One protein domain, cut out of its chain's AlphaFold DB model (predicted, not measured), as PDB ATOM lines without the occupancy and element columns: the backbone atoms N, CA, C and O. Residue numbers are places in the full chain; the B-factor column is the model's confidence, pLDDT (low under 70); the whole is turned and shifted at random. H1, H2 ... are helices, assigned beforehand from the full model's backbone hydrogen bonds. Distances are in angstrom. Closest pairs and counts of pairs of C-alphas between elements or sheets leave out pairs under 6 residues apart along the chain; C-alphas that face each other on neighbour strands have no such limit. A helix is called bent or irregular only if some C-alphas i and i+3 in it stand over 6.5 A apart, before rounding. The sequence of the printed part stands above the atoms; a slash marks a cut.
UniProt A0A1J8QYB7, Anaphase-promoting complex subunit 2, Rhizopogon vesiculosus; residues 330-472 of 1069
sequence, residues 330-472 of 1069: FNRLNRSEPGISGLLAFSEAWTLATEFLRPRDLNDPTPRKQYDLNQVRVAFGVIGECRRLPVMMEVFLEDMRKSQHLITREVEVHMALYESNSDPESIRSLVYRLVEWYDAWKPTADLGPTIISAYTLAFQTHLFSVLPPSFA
ATOM      1  N   PHE A 330      54.676  19.238  49.513       78.44
ATOM      2  CA  PHE A 330      55.267  18.331  50.490       78.44
ATOM      3  C   PHE A 330      56.578  18.899  51.035       78.44
ATOM      4  O   PHE A 330      56.713  19.037  52.246       78.44
ATOM      5  N   ASN A 331      57.499  19.322  50.162       79.19
ATOM      6  CA  ASN A 331      58.773  19.914  50.571       79.19
ATOM      7  C   ASN A 331      58.561  21.181  51.411       79.19
ATOM      8  O   ASN A 331      59.256  21.379  52.402       79.19
ATOM      9  N   ARG A 332      57.559  22.001  51.070       79.62
ATOM     10  CA  ARG A 332      57.196  23.194  51.845       79.62
ATOM     11  C   ARG A 332      56.678  22.858  53.246       79.62
ATOM     12  O   ARG A 332      57.101  23.497  54.199       79.62
ATOM     13  N   LEU A 333      55.773  21.884  53.378       77.69
ATOM     14  CA  LEU A 333      55.213  21.485  54.679       77.69
ATOM     15  C   LEU A 333      56.211  20.692  55.534       77.69
ATOM     16  O   LEU A 333      56.201  20.800  56.753       77.69
ATOM     17  N   ASN A 334      57.083  19.912  54.898       80.56
ATOM     18  CA  ASN A 334      58.139  19.150  55.559       80.56
ATOM     19  C   ASN A 334      59.420  19.976  55.774       80.56
ATOM     20  O   ASN A 334      60.417  19.434  56.239       80.56
ATOM     21  N   ARG A 335      59.419  21.264  55.392       83.19
ATOM     22  CA  ARG A 335      60.566  22.190  55.472       83.19
ATOM     23  C   ARG A 335      61.859  21.631  54.860       83.19
ATOM     24  O   ARG A 335      62.954  21.918  55.329       83.19
ATOM     25  N   SER A 336      61.725  20.820  53.810       77.56
ATOM     26  CA  SER A 336      62.832  20.116  53.146       77.56
ATOM     27  C   SER A 336      63.660  19.192  54.060       77.56
ATOM     28  O   SER A 336      64.808  18.888  53.742       77.56
ATOM     29  N   GLU A 337      63.097  18.719  55.176       77.81
ATOM     30  CA  GLU A 337      63.754  17.750  56.059       77.81
ATOM     31  C   GLU A 337      63.720  16.315  55.486       77.81
ATOM     32  O   GLU A 337      62.840  15.974  54.689       77.81
ATOM     33  N   PRO A 338      64.667  15.435  55.864       73.00
ATOM     34  CA  PRO A 338      64.646  14.037  55.444       73.00
ATOM     35  C   PRO A 338      63.478  13.267  56.088       73.00
ATOM     36  O   PRO A 338      63.265  13.311  57.297       73.00
ATOM     37  N   GLY A 339      62.733  12.499  55.290       76.19
ATOM     38  CA  GLY A 339      61.602  11.705  55.787       76.19
ATOM     39  C   GLY A 339      60.363  12.555  56.092       76.19
ATOM     40  O   GLY A 339      59.935  13.327  55.241       76.19
ATOM     41  N   ILE A 340      59.761  12.382  57.275       75.69
ATOM     42  CA  ILE A 340      58.512  13.053  57.708       75.69
ATOM     43  C   ILE A 340      58.681  13.908  58.980       75.69
ATOM     44  O   ILE A 340      57.686  14.319  59.577       75.69
ATOM     45  N   SER A 341      59.915  14.148  59.437       77.12
ATOM     46  CA  SER A 341      60.190  14.862  60.696       77.12
ATOM     47  C   SER A 341      59.646  16.292  60.691       77.12
ATOM     48  O   SER A 341      58.999  16.705  61.655       77.12
ATOM     49  N   GLY A 342      59.798  17.013  59.577       79.12
ATOM     50  CA  GLY A 342      59.265  18.363  59.421       79.12
ATOM     51  C   GLY A 342      57.735  18.402  59.465       79.12
ATOM     52  O   GLY A 342      57.160  19.324  60.038       79.12
ATOM     53  N   LEU A 343      57.063  17.369  58.941       77.38
ATOM     54  CA  LEU A 343      55.605  17.228  59.034       77.38
ATOM     55  C   LEU A 343      55.120  16.967  60.468       77.38
ATOM     56  O   LEU A 343      54.055  17.461  60.839       77.38
ATOM     57  N   LEU A 344      55.879  16.218  61.275       80.25
ATOM     58  CA  LEU A 344      55.565  15.999  62.693       80.25
ATOM     59  C   LEU A 344      55.716  17.298  63.495       80.25
ATOM     60  O   LEU A 344      54.796  17.675  64.220       80.25
ATOM     61  N   ALA A 345      56.804  18.038  63.272       82.94
ATOM     62  CA  ALA A 345      57.009  19.351  63.883       82.94
ATOM     63  C   ALA A 345      55.916  20.357  63.469       82.94
ATOM     64  O   ALA A 345      55.399  21.096  64.305       82.94
ATOM     65  N   PHE A 346      55.505  20.355  62.195       85.19
ATOM     66  CA  PHE A 346      54.376  21.158  61.718       85.19
ATOM     67  C   PHE A 346      53.056  20.760  62.395       85.19
ATOM     68  O   PHE A 346      52.276  21.629  62.776       85.19
ATOM     69  N   SER A 347      52.803  19.462  62.572       84.88
ATOM     70  CA  SER A 347      51.615  18.930  63.252       84.88
ATOM     71  C   SER A 347      51.522  19.387  64.714       84.88
ATOM     72  O   SER A 347      50.462  19.832  65.165       84.88
ATOM     73  N   GLU A 348      52.626  19.300  65.453       86.44
ATOM     74  CA  GLU A 348      52.709  19.761  66.844       86.44
ATOM     75  C   GLU A 348      52.535  21.280  66.934       86.44
ATOM     76  O   GLU A 348      51.706  21.759  67.711       86.44
ATOM     77  N   ALA A 349      53.226  22.034  66.072       85.94
ATOM     78  CA  ALA A 349      53.091  23.485  65.982       85.94
ATOM     79  C   ALA A 349      51.650  23.914  65.655       85.94
ATOM     80  O   ALA A 349      51.108  24.815  66.293       85.94
ATOM     81  N   TRP A 350      50.999  23.237  64.703       87.06
ATOM     82  CA  TRP A 350      49.604  23.482  64.329       87.06
ATOM     83  C   TRP A 350      48.650  23.239  65.501       87.06
ATOM     84  O   TRP A 350      47.752  24.044  65.749       87.06
ATOM     85  N   THR A 351      48.857  22.152  66.246       87.12
ATOM     86  CA  THR A 351      48.030  21.804  67.409       87.12
ATOM     87  C   THR A 351      48.201  22.830  68.527       87.12
ATOM     88  O   THR A 351      47.209  23.331  69.049       87.12
ATOM     89  N   LEU A 352      49.439  23.218  68.843       87.50
ATOM     90  CA  LEU A 352      49.722  24.219  69.872       87.50
ATOM     91  C   LEU A 352      49.124  25.592  69.521       87.50
ATOM     92  O   LEU A 352      48.483  26.223  70.359       87.50
ATOM     93  N   ALA A 353      49.295  26.041  68.274       85.44
ATOM     94  CA  ALA A 353      48.797  27.335  67.814       85.44
ATOM     95  C   ALA A 353      47.259  27.390  67.723       85.44
ATOM     96  O   ALA A 353      46.663  28.385  68.134       85.44
ATOM     97  N   THR A 354      46.604  26.321  67.244       86.06
ATOM     98  CA  THR A 354      45.128  26.235  67.240       86.06
ATOM     99  C   THR A 354      44.550  26.182  68.652       86.06
ATOM    100  O   THR A 354      43.544  26.830  68.920       86.06
ATOM    101  N   GLU A 355      45.178  25.445  69.573       85.44
ATOM    102  CA  GLU A 355      44.719  25.355  70.963       85.44
ATOM    103  C   GLU A 355      44.861  26.695  71.701       85.44
ATOM    104  O   GLU A 355      43.978  27.061  72.478       85.44
ATOM    105  N   PHE A 356      45.936  27.441  71.424       86.12
ATOM    106  CA  PHE A 356      46.183  28.767  71.993       86.12
ATOM    107  C   PHE A 356      45.174  29.821  71.515       86.12
ATOM    108  O   PHE A 356      44.684  30.599  72.330       86.12
ATOM    109  N   LEU A 357      44.849  29.841  70.216       85.38
ATOM    110  CA  LEU A 357      43.903  30.802  69.628       85.38
ATOM    111  C   LEU A 357      42.432  30.451  69.877       85.38
ATOM    112  O   LEU A 357      41.554  31.249  69.570       85.38
ATOM    113  N   ARG A 358      42.125  29.257  70.384       84.19
ATOM    114  CA  ARG A 358      40.742  28.790  70.499       84.19
ATOM    115  C   ARG A 358      39.907  29.711  71.415       84.19
ATOM    116  O   ARG A 358      40.244  29.827  72.595       84.19
ATOM    117  N   PRO A 359      38.778  30.270  70.932       85.88
ATOM    118  CA  PRO A 359      37.864  31.046  71.768       85.88
ATOM    119  C   PRO A 359      37.276  30.173  72.884       85.88
ATOM    120  O   PRO A 359      36.863  29.034  72.635       85.88
ATOM    121  N   ARG A 360      37.237  30.701  74.110       79.81
ATOM    122  CA  ARG A 360      36.765  29.995  75.315       79.81
ATOM    123  C   ARG A 360      35.547  30.674  75.915       79.81
ATOM    124  O   ARG A 360      35.398  31.878  75.776       79.81
ATOM    125  N   ASP A 361      34.722  29.911  76.615       86.00
ATOM    126  CA  ASP A 361      33.622  30.462  77.399       86.00
ATOM    127  C   ASP A 361      34.158  31.056  78.710       86.00
ATOM    128  O   ASP A 361      34.817  30.356  79.476       86.00
ATOM    129  N   LEU A 362      33.908  32.346  78.958       84.62
ATOM    130  CA  LEU A 362      34.284  33.024  80.205       84.62
ATOM    131  C   LEU A 362      33.491  32.531  81.419       84.62
ATOM    132  O   LEU A 362      33.922  32.735  82.551       84.62
ATOM    133  N   ASN A 363      32.352  31.879  81.194       83.06
ATOM    134  CA  ASN A 363      31.522  31.322  82.255       83.06
ATOM    135  C   ASN A 363      31.903  29.866  82.595       83.06
ATOM    136  O   ASN A 363      31.297  29.265  83.485       83.06
ATOM    137  N   ASP A 364      32.898  29.288  81.907       82.75
ATOM    138  CA  ASP A 364      33.429  27.960  82.215       82.75
ATOM    139  C   ASP A 364      34.371  28.037  83.439       82.75
ATOM    140  O   ASP A 364      35.340  28.798  83.423       82.75
ATOM    141  N   PRO A 365      34.136  27.252  84.509       74.19
ATOM    142  CA  PRO A 365      34.970  27.264  85.712       74.19
ATOM    143  C   PRO A 365      36.374  26.660  85.513       74.19
ATOM    144  O   PRO A 365      37.169  26.638  86.458       74.19
ATOM    145  N   THR A 366      36.703  26.122  84.333       76.62
ATOM    146  CA  THR A 366      38.013  25.509  84.081       76.62
ATOM    147  C   THR A 366      39.152  26.548  84.001       76.62
ATOM    148  O   THR A 366      39.097  27.496  83.216       76.62
ATOM    149  N   PRO A 367      40.246  26.385  84.777       69.44
ATOM    150  CA  PRO A 367      41.342  27.350  84.794       69.44
ATOM    151  C   PRO A 367      42.094  27.407  83.454       69.44
ATOM    152  O   PRO A 367      42.273  26.402  82.755       69.44
ATOM    153  N   ARG A 368      42.580  28.604  83.094       69.12
ATOM    154  CA  ARG A 368      43.339  28.839  81.857       69.12
ATOM    155  C   ARG A 368      44.600  27.971  81.840       69.12
ATOM    156  O   ARG A 368      45.461  28.094  82.709       69.12
ATOM    157  N   LYS A 369      44.737  27.126  80.811       71.75
ATOM    158  CA  LYS A 369      45.982  26.390  80.549       71.75
ATOM    159  C   LYS A 369      47.075  27.420  80.269       71.75
ATOM    160  O   LYS A 369      46.922  28.246  79.370       71.75
ATOM    161  N   GLN A 370      48.130  27.414  81.077       76.25
ATOM    162  CA  GLN A 370      49.271  28.299  80.875       76.25
ATOM    163  C   GLN A 370      50.102  27.754  79.714       76.25
ATOM    164  O   GLN A 370      50.488  26.585  79.717       76.25
ATOM    165  N   TYR A 371      50.335  28.593  78.708       80.75
ATOM    166  CA  TYR A 371      51.193  28.271  77.574       80.75
ATOM    167  C   TYR A 371      52.500  29.051  77.706       80.75
ATOM    168  O   TYR A 371      52.489  30.221  78.088       80.75
ATOM    169  N   ASP A 372      53.614  28.414  77.358       84.38
ATOM    170  CA  ASP A 372      54.890  29.105  77.197       84.38
ATOM    171  C   ASP A 372      54.839  29.948  75.913       84.38
ATOM    172  O   ASP A 372      54.783  29.418  74.800       84.38
ATOM    173  N   LEU A 373      54.841  31.275  76.069       81.81
ATOM    174  CA  LEU A 373      54.744  32.226  74.958       81.81
ATOM    175  C   LEU A 373      55.890  32.064  73.950       81.81
ATOM    176  O   LEU A 373      55.687  32.302  72.757       81.81
ATOM    177  N   ASN A 374      57.066  31.598  74.389       82.69
ATOM    178  CA  ASN A 374      58.185  31.331  73.489       82.69
ATOM    179  C   ASN A 374      57.897  30.121  72.594       82.69
ATOM    180  O   ASN A 374      58.138  30.182  71.388       82.69
ATOM    181  N   GLN A 375      57.311  29.052  73.143       84.69
ATOM    182  CA  GLN A 375      56.921  27.869  72.367       84.69
ATOM    183  C   GLN A 375      55.799  28.185  71.377       84.69
ATOM    184  O   GLN A 375      55.838  27.732  70.235       84.69
ATOM    185  N   VAL A 376      54.834  29.015  71.784       85.44
ATOM    186  CA  VAL A 376      53.767  29.497  70.897       85.44
ATOM    187  C   VAL A 376      54.363  30.308  69.744       85.44
ATOM    188  O   VAL A 376      54.059  30.034  68.585       85.44
ATOM    189  N   ARG A 377      55.279  31.244  70.025       83.94
ATOM    190  CA  ARG A 377      55.955  32.041  68.990       83.94
ATOM    191  C   ARG A 377      56.732  31.164  68.003       83.94
ATOM    192  O   ARG A 377      56.622  31.371  66.796       83.94
ATOM    193  N   VAL A 378      57.463  30.164  68.500       86.50
ATOM    194  CA  VAL A 378      58.171  29.185  67.658       86.50
ATOM    195  C   VAL A 378      57.184  28.405  66.787       86.50
ATOM    196  O   VAL A 378      57.404  28.290  65.583       86.50
ATOM    197  N   ALA A 379      56.060  27.944  67.340       86.00
ATOM    198  CA  ALA A 379      55.026  27.246  66.579       86.00
ATOM    199  C   ALA A 379      54.428  28.110  65.452       86.00
ATOM    200  O   ALA A 379      54.308  27.644  64.316       86.00
ATOM    201  N   PHE A 380      54.121  29.387  65.714       85.88
ATOM    202  CA  PHE A 380      53.677  30.324  64.673       85.88
ATOM    203  C   PHE A 380      54.754  30.579  63.609       85.88
ATOM    204  O   PHE A 380      54.419  30.667  62.426       85.88
ATOM    205  N   GLY A 381      56.034  30.622  63.998       84.31
ATOM    206  CA  GLY A 381      57.170  30.687  63.073       84.31
ATOM    207  C   GLY A 381      57.206  29.495  62.111       84.31
ATOM    208  O   GLY A 381      57.226  29.685  60.896       84.31
ATOM    209  N   VAL A 382      57.081  28.272  62.640       85.88
ATOM    210  CA  VAL A 382      57.030  27.029  61.845       85.88
ATOM    211  C   VAL A 382      55.851  27.030  60.861       85.88
ATOM    212  O   VAL A 382      55.999  26.662  59.694       85.88
ATOM    213  N   ILE A 383      54.672  27.491  61.289       85.12
ATOM    214  CA  ILE A 383      53.479  27.598  60.429       85.12
ATOM    215  C   ILE A 383      53.658  28.681  59.348       85.12
ATOM    216  O   ILE A 383      53.173  28.526  58.217       85.12
ATOM    217  N   GLY A 384      54.357  29.769  59.683       84.06
ATOM    218  CA  GLY A 384      54.726  30.854  58.774       84.06
ATOM    219  C   GLY A 384      55.659  30.398  57.659       84.06
ATOM    220  O   GLY A 384      55.342  30.604  56.486       84.06
ATOM    221  N   GLU A 385      56.739  29.695  58.004       84.12
ATOM    222  CA  GLU A 385      57.671  29.078  57.048       84.12
ATOM    223  C   GLU A 385      56.946  28.123  56.084       84.12
ATOM    224  O   GLU A 385      57.193  28.121  54.875       84.12
ATOM    225  N   CYS A 386      55.951  27.388  56.591       83.31
ATOM    226  CA  CYS A 386      55.102  26.491  55.805       83.31
ATOM    227  C   CYS A 386      54.056  27.213  54.923       83.31
ATOM    228  O   CYS A 386      53.319  26.557  54.174       83.31
ATOM    229  N   ARG A 387      53.960  28.552  54.988       82.62
ATOM    230  CA  ARG A 387      52.946  29.397  54.321       82.62
ATOM    231  C   ARG A 387      51.507  28.964  54.634       82.62
ATOM    232  O   ARG A 387      50.658  28.860  53.740       82.62
ATOM    233  N   ARG A 388      51.231  28.659  55.908       84.06
ATOM    234  CA  ARG A 388      49.909  28.215  56.394       84.06
ATOM    235  C   ARG A 388      49.261  29.147  57.420       84.06
ATOM    236  O   ARG A 388      48.156  28.857  57.863       84.06
ATOM    237  N   LEU A 389      49.873  30.297  57.714       82.50
ATOM    238  CA  LEU A 389      49.278  31.330  58.575       82.50
ATOM    239  C   LEU A 389      47.894  31.821  58.098       82.50
ATOM    240  O   LEU A 389      47.009  31.915  58.944       82.50
ATOM    241  N   PRO A 390      47.633  32.062  56.792       82.25
ATOM    242  CA  PRO A 390      46.292  32.461  56.346       82.25
ATOM    243  C   PRO A 390      45.225  31.397  56.629       82.25
ATOM    244  O   PRO A 390      44.137  31.716  57.087       82.25
ATOM    245  N   VAL A 391      45.564  30.119  56.441       82.75
ATOM    246  CA  VAL A 391      44.648  29.001  56.719       82.75
ATOM    247  C   VAL A 391      44.410  28.859  58.224       82.75
ATOM    248  O   VAL A 391      43.295  28.584  58.651       82.75
ATOM    249  N   MET A 392      45.440  29.083  59.047       84.19
ATOM    250  CA  MET A 392      45.286  29.138  60.503       84.19
ATOM    251  C   MET A 392      44.330  30.263  60.919       84.19
ATOM    252  O   MET A 392      43.474  30.056  61.775       84.19
ATOM    253  N   MET A 393      44.447  31.433  60.285       83.44
ATOM    254  CA  MET A 393      43.548  32.559  60.527       83.44
ATOM    255  C   MET A 393      42.100  32.206  60.189       83.44
ATOM    256  O   MET A 393      41.206  32.462  60.986       83.44
ATOM    257  N   GLU A 394      41.865  31.574  59.039       84.38
ATOM    258  CA  GLU A 394      40.530  31.109  58.650       84.38
ATOM    259  C   GLU A 394      39.939  30.135  59.677       84.38
ATOM    260  O   GLU A 394      38.766  30.256  60.024       84.38
ATOM    261  N   VAL A 395      40.748  29.207  60.204       85.50
ATOM    262  CA  VAL A 395      40.319  28.262  61.249       85.50
ATOM    263  C   VAL A 395      39.992  28.981  62.556       85.50
ATOM    264  O   VAL A 395      38.954  28.703  63.150       85.50
ATOM    265  N   PHE A 396      40.830  29.928  62.983       87.06
ATOM    266  CA  PHE A 396      40.576  30.733  64.177       87.06
ATOM    267  C   PHE A 396      39.279  31.542  64.056       87.06
ATOM    268  O   PHE A 396      38.423  31.469  64.937       87.06
ATOM    269  N   LEU A 397      39.096  32.263  62.947       87.44
ATOM    270  CA  LEU A 397      37.884  33.043  62.694       87.44
ATOM    271  C   LEU A 397      36.641  32.147  62.611       87.44
ATOM    272  O   LEU A 397      35.575  32.520  63.096       87.44
ATOM    273  N   GLU A 398      36.766  30.951  62.038       87.00
ATOM    274  CA  GLU A 398      35.689  29.962  61.993       87.00
ATOM    275  C   GLU A 398      35.335  29.409  63.380       87.00
ATOM    276  O   GLU A 398      34.157  29.230  63.694       87.00
ATOM    277  N   ASP A 399      36.322  29.151  64.233       86.19
ATOM    278  CA  ASP A 399      36.074  28.733  65.613       86.19
ATOM    279  C   ASP A 399      35.467  29.867  66.444       86.19
ATOM    280  O   ASP A 399      34.548  29.621  67.226       86.19
ATOM    281  N   MET A 400      35.882  31.114  66.206       88.75
ATOM    282  CA  MET A 400      35.235  32.290  66.781       88.75
ATOM    283  C   MET A 400      33.766  32.372  66.363       88.75
ATOM    284  O   MET A 400      32.906  32.492  67.232       88.75
ATOM    285  N   ARG A 401      33.454  32.190  65.069       87.81
ATOM    286  CA  ARG A 401      32.069  32.142  64.563       87.81
ATOM    287  C   ARG A 401      31.211  31.081  65.247       87.81
ATOM    288  O   ARG A 401      30.048  31.332  65.537       87.81
ATOM    289  N   LYS A 402      31.765  29.907  65.558       88.62
ATOM    290  CA  LYS A 402      31.021  28.866  66.291       88.62
ATOM    291  C   LYS A 402      30.727  29.271  67.734       88.62
ATOM    292  O   LYS A 402      29.670  28.919  68.250       88.62
ATOM    293  N   SER A 403      31.633  30.006  68.376       89.44
ATOM    294  CA  SER A 403      31.504  30.441  69.774       89.44
ATOM    295  C   SER A 403      30.732  31.755  69.958       89.44
ATOM    296  O   SER A 403      30.386  32.103  71.082       89.44
ATOM    297  N   GLN A 404      30.391  32.469  68.881       88.38
ATOM    298  CA  GLN A 404      29.678  33.760  68.901       88.38
ATOM    299  C   GLN A 404      28.323  33.752  69.640       88.38
ATOM    300  O   GLN A 404      27.877  34.788  70.144       88.38
ATOM    301  N   HIS A 405      27.672  32.593  69.755       90.88
ATOM    302  CA  HIS A 405      26.432  32.433  70.521       90.88
ATOM    303  C   HIS A 405      26.595  32.778  72.016       90.88
ATOM    304  O   HIS A 405      25.630  33.205  72.642       90.88
ATOM    305  N   LEU A 406      27.805  32.655  72.578       91.12
ATOM    306  CA  LEU A 406      28.097  33.000  73.976       91.12
ATOM    307  C   LEU A 406      27.954  34.506  74.226       91.12
ATOM    308  O   LEU A 406      27.239  34.920  75.133       91.12
ATOM    309  N   ILE A 407      28.556  35.318  73.352       91.62
ATOM    310  CA  ILE A 407      28.425  36.783  73.380       91.62
ATOM    311  C   ILE A 407      26.971  37.183  73.115       91.62
ATOM    312  O   ILE A 407      26.451  38.097  73.747       91.62
ATOM    313  N   THR A 408      26.295  36.468  72.209       93.06
ATOM    314  CA  THR A 408      24.888  36.734  71.872       93.06
ATOM    315  C   THR A 408      23.985  36.602  73.092       93.06
ATOM    316  O   THR A 408      23.229  37.516  73.402       93.06
ATOM    317  N   ARG A 409      24.153  35.514  73.848       92.06
ATOM    318  CA  ARG A 409      23.430  35.285  75.097       92.06
ATOM    319  C   ARG A 409      23.721  36.363  76.147       92.06
ATOM    320  O   ARG A 409      22.807  36.778  76.851       92.06
ATOM    321  N   GLU A 410      24.970  36.815  76.265       91.88
ATOM    322  CA  GLU A 410      25.346  37.875  77.216       91.88
ATOM    323  C   GLU A 410      24.621  39.195  76.900       91.88
ATOM    324  O   GLU A 410      24.070  39.828  77.807       91.88
ATOM    325  N   VAL A 411      24.575  39.574  75.614       93.56
ATOM    326  CA  VAL A 411      23.845  40.760  75.134       93.56
ATOM    327  C   VAL A 411      22.352  40.617  75.418       93.56
ATOM    328  O   VAL A 411      21.767  41.528  75.994       93.56
ATOM    329  N   GLU A 412      21.739  39.482  75.078       93.62
ATOM    330  CA  GLU A 412      20.309  39.235  75.315       93.62
ATOM    331  C   GLU A 412      19.927  39.377  76.796       93.62
ATOM    332  O   GLU A 412      18.927  40.020  77.111       93.62
ATOM    333  N   VAL A 413      20.737  38.837  77.716       92.88
ATOM    334  CA  VAL A 413      20.470  38.907  79.165       92.88
ATOM    335  C   VAL A 413      20.494  40.348  79.672       92.88
ATOM    336  O   VAL A 413      19.560  40.777  80.349       92.88
ATOM    337  N   HIS A 414      21.535  41.114  79.343       93.00
ATOM    338  CA  HIS A 414      21.652  42.492  79.826       93.00
ATOM    339  C   HIS A 414      20.656  43.433  79.142       93.00
ATOM    340  O   HIS A 414      20.139  44.351  79.779       93.00
ATOM    341  N   MET A 415      20.348  43.197  77.866       94.19
ATOM    342  CA  MET A 415      19.343  43.982  77.154       94.19
ATOM    343  C   MET A 415      17.934  43.711  77.674       94.19
ATOM    344  O   MET A 415      17.177  44.663  77.827       94.19
ATOM    345  N   ALA A 416      17.600  42.468  78.036       92.56
ATOM    346  CA  ALA A 416      16.327  42.158  78.686       92.56
ATOM    347  C   ALA A 416      16.192  42.856  80.052       92.56
ATOM    348  O   ALA A 416      15.115  43.350  80.389       92.56
ATOM    349  N   LEU A 417      17.286  42.947  80.822       91.88
ATOM    350  CA  LEU A 417      17.311  43.722  82.065       91.88
ATOM    351  C   LEU A 417      17.038  45.205  81.788       91.88
ATOM    352  O   LEU A 417      16.090  45.745  82.358       91.88
ATOM    353  N   TYR A 418      17.772  45.819  80.853       92.56
ATOM    354  CA  TYR A 418      17.570  47.218  80.461       92.56
ATOM    355  C   TYR A 418      16.148  47.494  79.953       92.56
ATOM    356  O   TYR A 418      15.533  48.489  80.319       92.56
ATOM    357  N   GLU A 419      15.583  46.617  79.128       91.31
ATOM    358  CA  GLU A 419      14.223  46.785  78.605       91.31
ATOM    359  C   GLU A 419      13.152  46.676  79.699       91.31
ATOM    360  O   GLU A 419      12.075  47.256  79.558       91.31
ATOM    361  N   SER A 420      13.454  45.991  80.807       91.62
ATOM    362  CA  SER A 420      12.552  45.877  81.956       91.62
ATOM    363  C   SER A 420      12.627  47.059  82.930       91.62
ATOM    364  O   SER A 420      11.600  47.454  83.479       91.62
ATOM    365  N   ASN A 421      13.818  47.629  83.154       90.19
ATOM    366  CA  ASN A 421      14.063  48.630  84.202       90.19
ATOM    367  C   ASN A 421      14.434  50.027  83.666       90.19
ATOM    368  O   ASN A 421      14.384  50.991  84.422       90.19
ATOM    369  N   SER A 422      14.776  50.144  82.378       89.50
ATOM    370  CA  SER A 422      15.303  51.355  81.723       89.50
ATOM    371  C   SER A 422      16.514  51.980  82.426       89.50
ATOM    372  O   SER A 422      16.753  53.178  82.292       89.50
ATOM    373  N   ASP A 423      17.281  51.178  83.166       89.25
ATOM    374  CA  ASP A 423      18.420  51.623  83.966       89.25
ATOM    375  C   ASP A 423      19.723  51.630  83.137       89.25
ATOM    376  O   ASP A 423      20.182  50.559  82.711       89.25
ATOM    377  N   PRO A 424      20.362  52.799  82.918       87.81
ATOM    378  CA  PRO A 424      21.617  52.907  82.172       87.81
ATOM    379  C   PRO A 424      22.765  52.053  82.735       87.81
ATOM    380  O   PRO A 424      23.664  51.674  81.979       87.81
ATOM    381  N   GLU A 425      22.733  51.689  84.022       89.38
ATOM    382  CA  GLU A 425      23.750  50.828  84.644       89.38
ATOM    383  C   GLU A 425      23.795  49.421  84.022       89.38
ATOM    384  O   GLU A 425      24.858  48.812  83.890       89.38
ATOM    385  N   SER A 426      22.650  48.923  83.542       90.62
ATOM    386  CA  SER A 426      22.571  47.626  82.854       90.62
ATOM    387  C   SER A 426      23.375  47.639  81.544       90.62
ATOM    388  O   SER A 426      24.009  46.647  81.177       90.62
ATOM    389  N   ILE A 427      23.406  48.790  80.863       92.56
ATOM    390  CA  ILE A 427      24.176  49.008  79.632       92.56
ATOM    391  C   ILE A 427      25.662  49.173  79.949       92.56
ATOM    392  O   ILE A 427      26.495  48.599  79.249       92.56
ATOM    393  N   ARG A 428      26.001  49.905  81.020       92.38
ATOM    394  CA  ARG A 428      27.383  50.035  81.514       92.38
ATOM    395  C   ARG A 428      27.977  48.658  81.831       92.38
ATOM    396  O   ARG A 428      29.050  48.322  81.329       92.38
ATOM    397  N   SER A 429      27.231  47.832  82.563       92.00
ATOM    398  CA  SER A 429      27.613  46.454  82.891       92.00
ATOM    399  C   SER A 429      27.818  45.596  81.637       92.00
ATOM    400  O   SER A 429      28.841  44.920  81.515       92.00
ATOM    401  N   LEU A 430      26.904  45.677  80.661       93.88
ATOM    402  CA  LEU A 430      27.050  44.975  79.381       93.88
ATOM    403  C   LEU A 430      28.332  45.385  78.647       93.88
ATOM    404  O   LEU A 430      29.064  44.529  78.160       93.88
ATOM    405  N   VAL A 431      28.623  46.684  78.571       93.75
ATOM    406  CA  VAL A 431      29.812  47.210  77.883       93.75
ATOM    407  C   VAL A 431      31.092  46.663  78.515       93.75
ATOM    408  O   VAL A 431      31.966  46.196  77.789       93.75
ATOM    409  N   TYR A 432      31.186  46.636  79.846       93.81
ATOM    410  CA  TYR A 432      32.340  46.049  80.532       93.81
ATOM    411  C   TYR A 432      32.466  44.547  80.282       93.81
ATOM    412  O   TYR A 432      33.554  44.078  79.946       93.81
ATOM    413  N   ARG A 433      31.360  43.797  80.328       93.12
ATOM    414  CA  ARG A 433      31.370  42.365  79.994       93.12
ATOM    415  C   ARG A 433      31.814  42.113  78.556       93.12
ATOM    416  O   ARG A 433      32.571  41.183  78.296       93.12
ATOM    417  N   LEU A 434      31.404  42.953  77.611       93.50
ATOM    418  CA  LEU A 434      31.844  42.855  76.219       93.50
ATOM    419  C   LEU A 434      33.342  43.146  76.049       93.50
ATOM    420  O   LEU A 434      33.977  42.495  75.220       93.50
ATOM    421  N   VAL A 435      33.914  44.069  76.832       93.00
ATOM    422  CA  VAL A 435      35.373  44.284  76.874       93.00
ATOM    423  C   VAL A 435      36.088  43.052  77.427       93.00
ATOM    424  O   VAL A 435      37.063  42.612  76.825       93.00
ATOM    425  N   GLU A 436      35.576  42.432  78.494       91.62
ATOM    426  CA  GLU A 436      36.139  41.177  79.016       91.62
ATOM    427  C   GLU A 436      36.151  40.076  77.945       91.62
ATOM    428  O   GLU A 436      37.169  39.408  77.753       91.62
ATOM    429  N   TRP A 437      35.054  39.916  77.195       91.44
ATOM    430  CA  TRP A 437      34.982  38.991  76.059       91.44
ATOM    431  C   TRP A 437      35.977  39.346  74.949       91.44
ATOM    432  O   TRP A 437      36.636  38.455  74.405       91.44
ATOM    433  N   TYR A 438      36.106  40.636  74.629       91.06
ATOM    434  CA  TYR A 438      37.046  41.118  73.627       91.06
ATOM    435  C   TYR A 438      38.492  40.807  74.018       91.06
ATOM    436  O   TYR A 438      39.227  40.250  73.205       91.06
ATOM    437  N   ASP A 439      38.903  41.092  75.251       88.75
ATOM    438  CA  ASP A 439      40.271  40.843  75.713       88.75
ATOM    439  C   ASP A 439      40.563  39.352  75.905       88.75
ATOM    440  O   ASP A 439      41.680  38.896  75.642       88.75
ATOM    441  N   ALA A 440      39.565  38.559  76.300       87.19
ATOM    442  CA  ALA A 440      39.721  37.122  76.498       87.19
ATOM    443  C   ALA A 440      40.012  36.359  75.199       87.19
ATOM    444  O   ALA A 440      40.762  35.379  75.217       87.19
ATOM    445  N   TRP A 441      39.407  36.775  74.084       89.06
ATOM    446  CA  TRP A 441      39.587  36.130  72.776       89.06
ATOM    447  C   TRP A 441      40.662  36.808  71.916       89.06
ATOM    448  O   TRP A 441      41.043  36.265  70.875       89.06
ATOM    449  N   LYS A 442      41.179  37.965  72.348       88.25
ATOM    450  CA  LYS A 442      42.201  38.725  71.626       88.25
ATOM    451  C   LYS A 442      43.529  37.956  71.560       88.25
ATOM    452  O   LYS A 442      44.093  37.600  72.599       88.25
ATOM    453  N   PRO A 443      44.089  37.742  70.354       84.00
ATOM    454  CA  PRO A 443      45.432  37.192  70.203       84.00
ATOM    455  C   PRO A 443      46.499  38.118  70.814       84.00
ATOM    456  O   PRO A 443      46.332  39.337  70.859       84.00
ATOM    457  N   THR A 444      47.626  37.559  71.259       81.94
ATOM    458  CA  THR A 444      48.725  38.348  71.840       81.94
ATOM    459  C   THR A 444      49.340  39.318  70.829       81.94
ATOM    460  O   THR A 444      49.439  39.017  69.639       81.94
ATOM    461  N   ALA A 445      49.802  40.476  71.317       78.12
ATOM    462  CA  ALA A 445      50.373  41.534  70.477       78.12
ATOM    463  C   ALA A 445      51.576  41.063  69.629       78.12
ATOM    464  O   ALA A 445      51.765  41.515  68.500       78.12
ATOM    465  N   ASP A 446      52.330  40.090  70.145       75.94
ATOM    466  CA  ASP A 446      53.491  39.466  69.501       75.94
ATOM    467  C   ASP A 446      53.184  38.766  68.165       75.94
ATOM    468  O   ASP A 446      54.103  38.469  67.402       75.94
ATOM    469  N   LEU A 447      51.912  38.471  67.877       72.81
ATOM    470  CA  LEU A 447      51.477  37.784  66.655       72.81
ATOM    471  C   LEU A 447      51.312  38.726  65.447       72.81
ATOM    472  O   LEU A 447      51.023  38.273  64.338       72.81
ATOM    473  N   GLY A 448      51.538  40.026  65.645       75.81
ATOM    474  CA  GLY A 448      51.566  41.038  64.594       75.81
ATOM    475  C   GLY A 448      50.209  41.704  64.313       75.81
ATOM    476  O   GLY A 448      49.144  41.154  64.606       75.81
ATOM    477  N   PRO A 449      50.226  42.903  63.701       78.38
ATOM    478  CA  PRO A 449      49.046  43.764  63.572       78.38
ATOM    479  C   PRO A 449      47.962  43.186  62.654       78.38
ATOM    480  O   PRO A 449      46.781  43.447  62.858       78.38
ATOM    481  N   THR A 450      48.330  42.367  61.666       78.81
ATOM    482  CA  THR A 450      47.380  41.761  60.720       78.81
ATOM    483  C   THR A 450      46.412  40.801  61.410       78.81
ATOM    484  O   THR A 450      45.223  40.794  61.100       78.81
ATOM    485  N   ILE A 451      46.910  40.009  62.366       78.19
ATOM    486  CA  ILE A 451      46.105  39.045  63.127       78.19
ATOM    487  C   ILE A 451      45.138  39.776  64.057       78.19
ATOM    488  O   ILE A 451      43.954  39.449  64.105       78.19
ATOM    489  N   ILE A 452      45.639  40.800  64.745       83.94
ATOM    490  CA  ILE A 452      44.844  41.625  65.656       83.94
ATOM    491  C   ILE A 452      43.758  42.366  64.877       83.94
ATOM    492  O   ILE A 452      42.602  42.316  65.267       83.94
ATOM    493  N   SER A 453      44.091  42.970  63.734       84.94
ATOM    494  CA  SER A 453      43.117  43.666  62.885       84.94
ATOM    495  C   SER A 453      42.020  42.728  62.367       84.94
ATOM    496  O   SER A 453      40.841  43.077  62.433       84.94
ATOM    497  N   ALA A 454      42.378  41.516  61.919       85.44
ATOM    498  CA  ALA A 454      41.405  40.516  61.479       85.44
ATOM    499  C   ALA A 454      40.482  40.060  62.622       85.44
ATOM    500  O   ALA A 454      39.276  39.917  62.418       85.44
ATOM    501  N   TYR A 455      41.036  39.873  63.825       88.94
ATOM    502  CA  TYR A 455      40.269  39.571  65.031       88.94
ATOM    503  C   TYR A 455      39.306  40.708  65.389       88.94
ATOM    504  O   TYR A 455      38.103  40.473  65.495       88.94
ATOM    505  N   THR A 456      39.818  41.933  65.523       89.31
ATOM    506  CA  THR A 456      39.037  43.118  65.890       89.31
ATOM    507  C   THR A 456      37.871  43.316  64.929       89.31
ATOM    508  O   THR A 456      36.731  43.424  65.373       89.31
ATOM    509  N   LEU A 457      38.123  43.246  63.617       89.56
ATOM    510  CA  LEU A 457      37.080  43.370  62.600       89.56
ATOM    511  C   LEU A 457      36.011  42.276  62.733       89.56
ATOM    512  O   LEU A 457      34.813  42.559  62.662       89.56
ATOM    513  N   ALA A 458      36.419  41.023  62.924       89.00
ATOM    514  CA  ALA A 458      35.488  39.904  62.999       89.00
ATOM    515  C   ALA A 458      34.672  39.900  64.309       89.00
ATOM    516  O   ALA A 458      33.488  39.556  64.284       89.00
ATOM    517  N   PHE A 459      35.266  40.324  65.429       91.69
ATOM    518  CA  PHE A 459      34.567  40.512  66.700       91.69
ATOM    519  C   PHE A 459      33.548  41.652  66.600       91.69
ATOM    520  O   PHE A 459      32.376  41.457  66.913       91.69
ATOM    521  N   GLN A 460      33.965  42.813  66.084       91.38
ATOM    522  CA  GLN A 460      33.098  43.979  65.893       91.38
ATOM    523  C   GLN A 460      31.934  43.683  64.950       91.38
ATOM    524  O   GLN A 460      30.803  44.052  65.244       91.38
ATOM    525  N   THR A 461      32.182  42.963  63.851       90.75
ATOM    526  CA  THR A 461      31.130  42.573  62.896       90.75
ATOM    527  C   THR A 461      30.014  41.781  63.580       90.75
ATOM    528  O   THR A 461      28.839  42.008  63.298       90.75
ATOM    529  N   HIS A 462      30.370  40.876  64.497       91.50
ATOM    530  CA  HIS A 462      29.395  40.100  65.266       91.50
ATOM    531  C   HIS A 462      28.736  40.908  66.376       91.50
ATOM    532  O   HIS A 462      27.518  40.903  66.506       91.50
ATOM    533  N   LEU A 463      29.523  41.648  67.158       92.50
ATOM    534  CA  LEU A 463      28.981  42.530  68.187       92.50
ATOM    535  C   LEU A 463      27.912  43.446  67.579       92.50
ATOM    536  O   LEU A 463      26.794  43.552  68.074       92.50
ATOM    537  N   PHE A 464      28.231  44.064  66.447       92.50
ATOM    538  CA  PHE A 464      27.359  45.027  65.809       92.50
ATOM    539  C   PHE A 464      26.119  44.434  65.146       92.50
ATOM    540  O   PHE A 464      25.144  45.176  64.985       92.50
ATOM    541  N   SER A 465      26.133  43.146  64.793       92.38
ATOM    542  CA  SER A 465      24.961  42.446  64.263       92.38
ATOM    543  C   SER A 465      23.984  42.006  65.356       92.38
ATOM    544  O   SER A 465      22.800  41.860  65.067       92.38
ATOM    545  N   VAL A 466      24.459  41.822  66.593       93.12
ATOM    546  CA  VAL A 466      23.640  41.340  67.717       93.12
ATOM    547  C   VAL A 466      23.022  42.470  68.544       93.12
ATOM    548  O   VAL A 466      21.959  42.280  69.128       93.12
ATOM    549  N   LEU A 467      23.656  43.644  68.610       92.94
ATOM    550  CA  LEU A 467      23.132  44.764  69.402       92.94
ATOM    551  C   LEU A 467      21.735  45.201  68.906       92.94
ATOM    552  O   LEU A 467      21.611  45.634  67.755       92.94
ATOM    553  N   PRO A 468      20.688  45.139  69.753       91.50
ATOM    554  CA  PRO A 468      19.331  45.504  69.358       91.50
ATOM    555  C   PRO A 468      19.152  47.031  69.252       91.50
ATOM    556  O   PRO A 468      19.919  47.794  69.842       91.50
ATOM    557  N   PRO A 469      18.099  47.528  68.576       87.31
ATOM    558  CA  PRO A 469      17.836  48.968  68.471       87.31
ATOM    559  C   PRO A 469      17.633  49.676  69.823       87.31
ATOM    560  O   PRO A 469      17.919  50.869  69.944       87.31
ATOM    561  N   SER A 470      17.149  48.963  70.846       90.69
ATOM    562  CA  SER A 470      16.988  49.463  72.218       90.69
ATOM    563  C   SER A 470      18.323  49.845  72.868       90.69
ATOM    564  O   SER A 470      18.363  50.798  73.649       90.69
ATOM    565  N   PHE A 471      19.425  49.197  72.478       93.19
ATOM    566  CA  PHE A 471      20.772  49.499  72.967       93.19
ATOM    567  C   PHE A 471      21.203  50.933  72.646       93.19
ATOM    568  O   PHE A 471      21.809  51.588  73.488       93.19
ATOM    569  N   ALA A 472      20.831  51.470  71.477       91.19
ATOM    570  CA  ALA A 472      21.145  52.856  71.120       91.19
ATOM    571  C   ALA A 472      20.496  53.861  72.091       91.19
ATOM    572  O   ALA A 472      21.116  54.859  72.453       91.19
TER     573      ALA A 472
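AT A GLANCE: This is residues 330 to 472 of the 1069 residues of the protein "Anaphase-promoting complex subunit 2" of Rhizopogon vesiculosus (UniProt A0A1J8QYB7). A long rod of helices is built along one long, bent helix, H4; at one end H2 and H3 cross each other, with short H1 beside the start of H2, and toward the other end H5 folds back along H4b as a helical hairpin. H6 runs past the bend of H4, packing on parts of both arms, and H4b, H5 and H6 form a loose up-and-down bundle, each running against the one before it. The printed part has 143 residues, with seven named helices, H1 to H7 in order, and no named strand: the class is all helix. It is loose, with a radius of gyration of the C-alphas of 18.8 A and spans of 68 by 28 by 22 A.

HOW THE PARTS SIT: H1, residues 330 to 333, and H2, residues 341 to 357, only just touch, with 3 pairs of C-alphas within 8 A, the closest being Leu 333 and Leu 343 at 6.1 A. H3, residues 373 to 385, touches H2 at a steep tilt of 57 degrees, opposite ways; the closest C-alphas, of Ala 349 and Ala 379, are 4.3 A apart. H4, residues 389 to 421, was assigned as one helix by its hydrogen bonds but is bent: C-alphas 402 and 405 are 7.2 A apart, and its arms H4a, residues 389 to 402, and H4b, residues 405 to 421, stand at a steep tilt of 41 degrees. H2 touches H4a with residues 354 to 357 alone, closest at the C-alphas of Leu 357 and Phe 396, 6.4 A. H5, residues 424 to 441, forms a hairpin with H4b at a shallow tilt of 9 degrees, closest at the C-alphas of Tyr 418 and Ser 426, 5.6 A. H6, residues 449 to 466, touches H4b with residues 463 to 466 alone at a steep tilt of 45 degrees, closest at the C-alphas of Thr 408 and Val 466, 6.3 A. H7, residues 469 to 472, only just touches H4b, with 3 pairs of C-alphas within 8 A, the closest being Met 415 and Phe 471 at 7.1 A. Every O i to N i+4 pair is within hydrogen-bond range in H2, H3, H4a, H4b, H5 and H6; H1 and H7 are too short for such a pair.

IN THESE COORDINATES: H1 begins at C-alpha 330, (55.267, 18.331, 50.490). H2 measures 24.5 A from first to last C-alpha, H3 18.4 A, H4a 20.0 A, H4b 24.5 A, H5 26.3 A and H6 25.9 A. H4b ends at C-alpha 421, (14.063, 48.630, 84.202), and H7 ends at C-alpha 472, (21.145, 52.856, 71.120).

THE WHOLE: The two C-alphas farthest apart, of Pro 338 and Asn 421, are 67.7 A apart. The printed part has no cut. The link from H2 to H3, residues 358 to 372, is long. Mean pLDDT of the printed part is 85.9, and residues 367 to 368 are under 70.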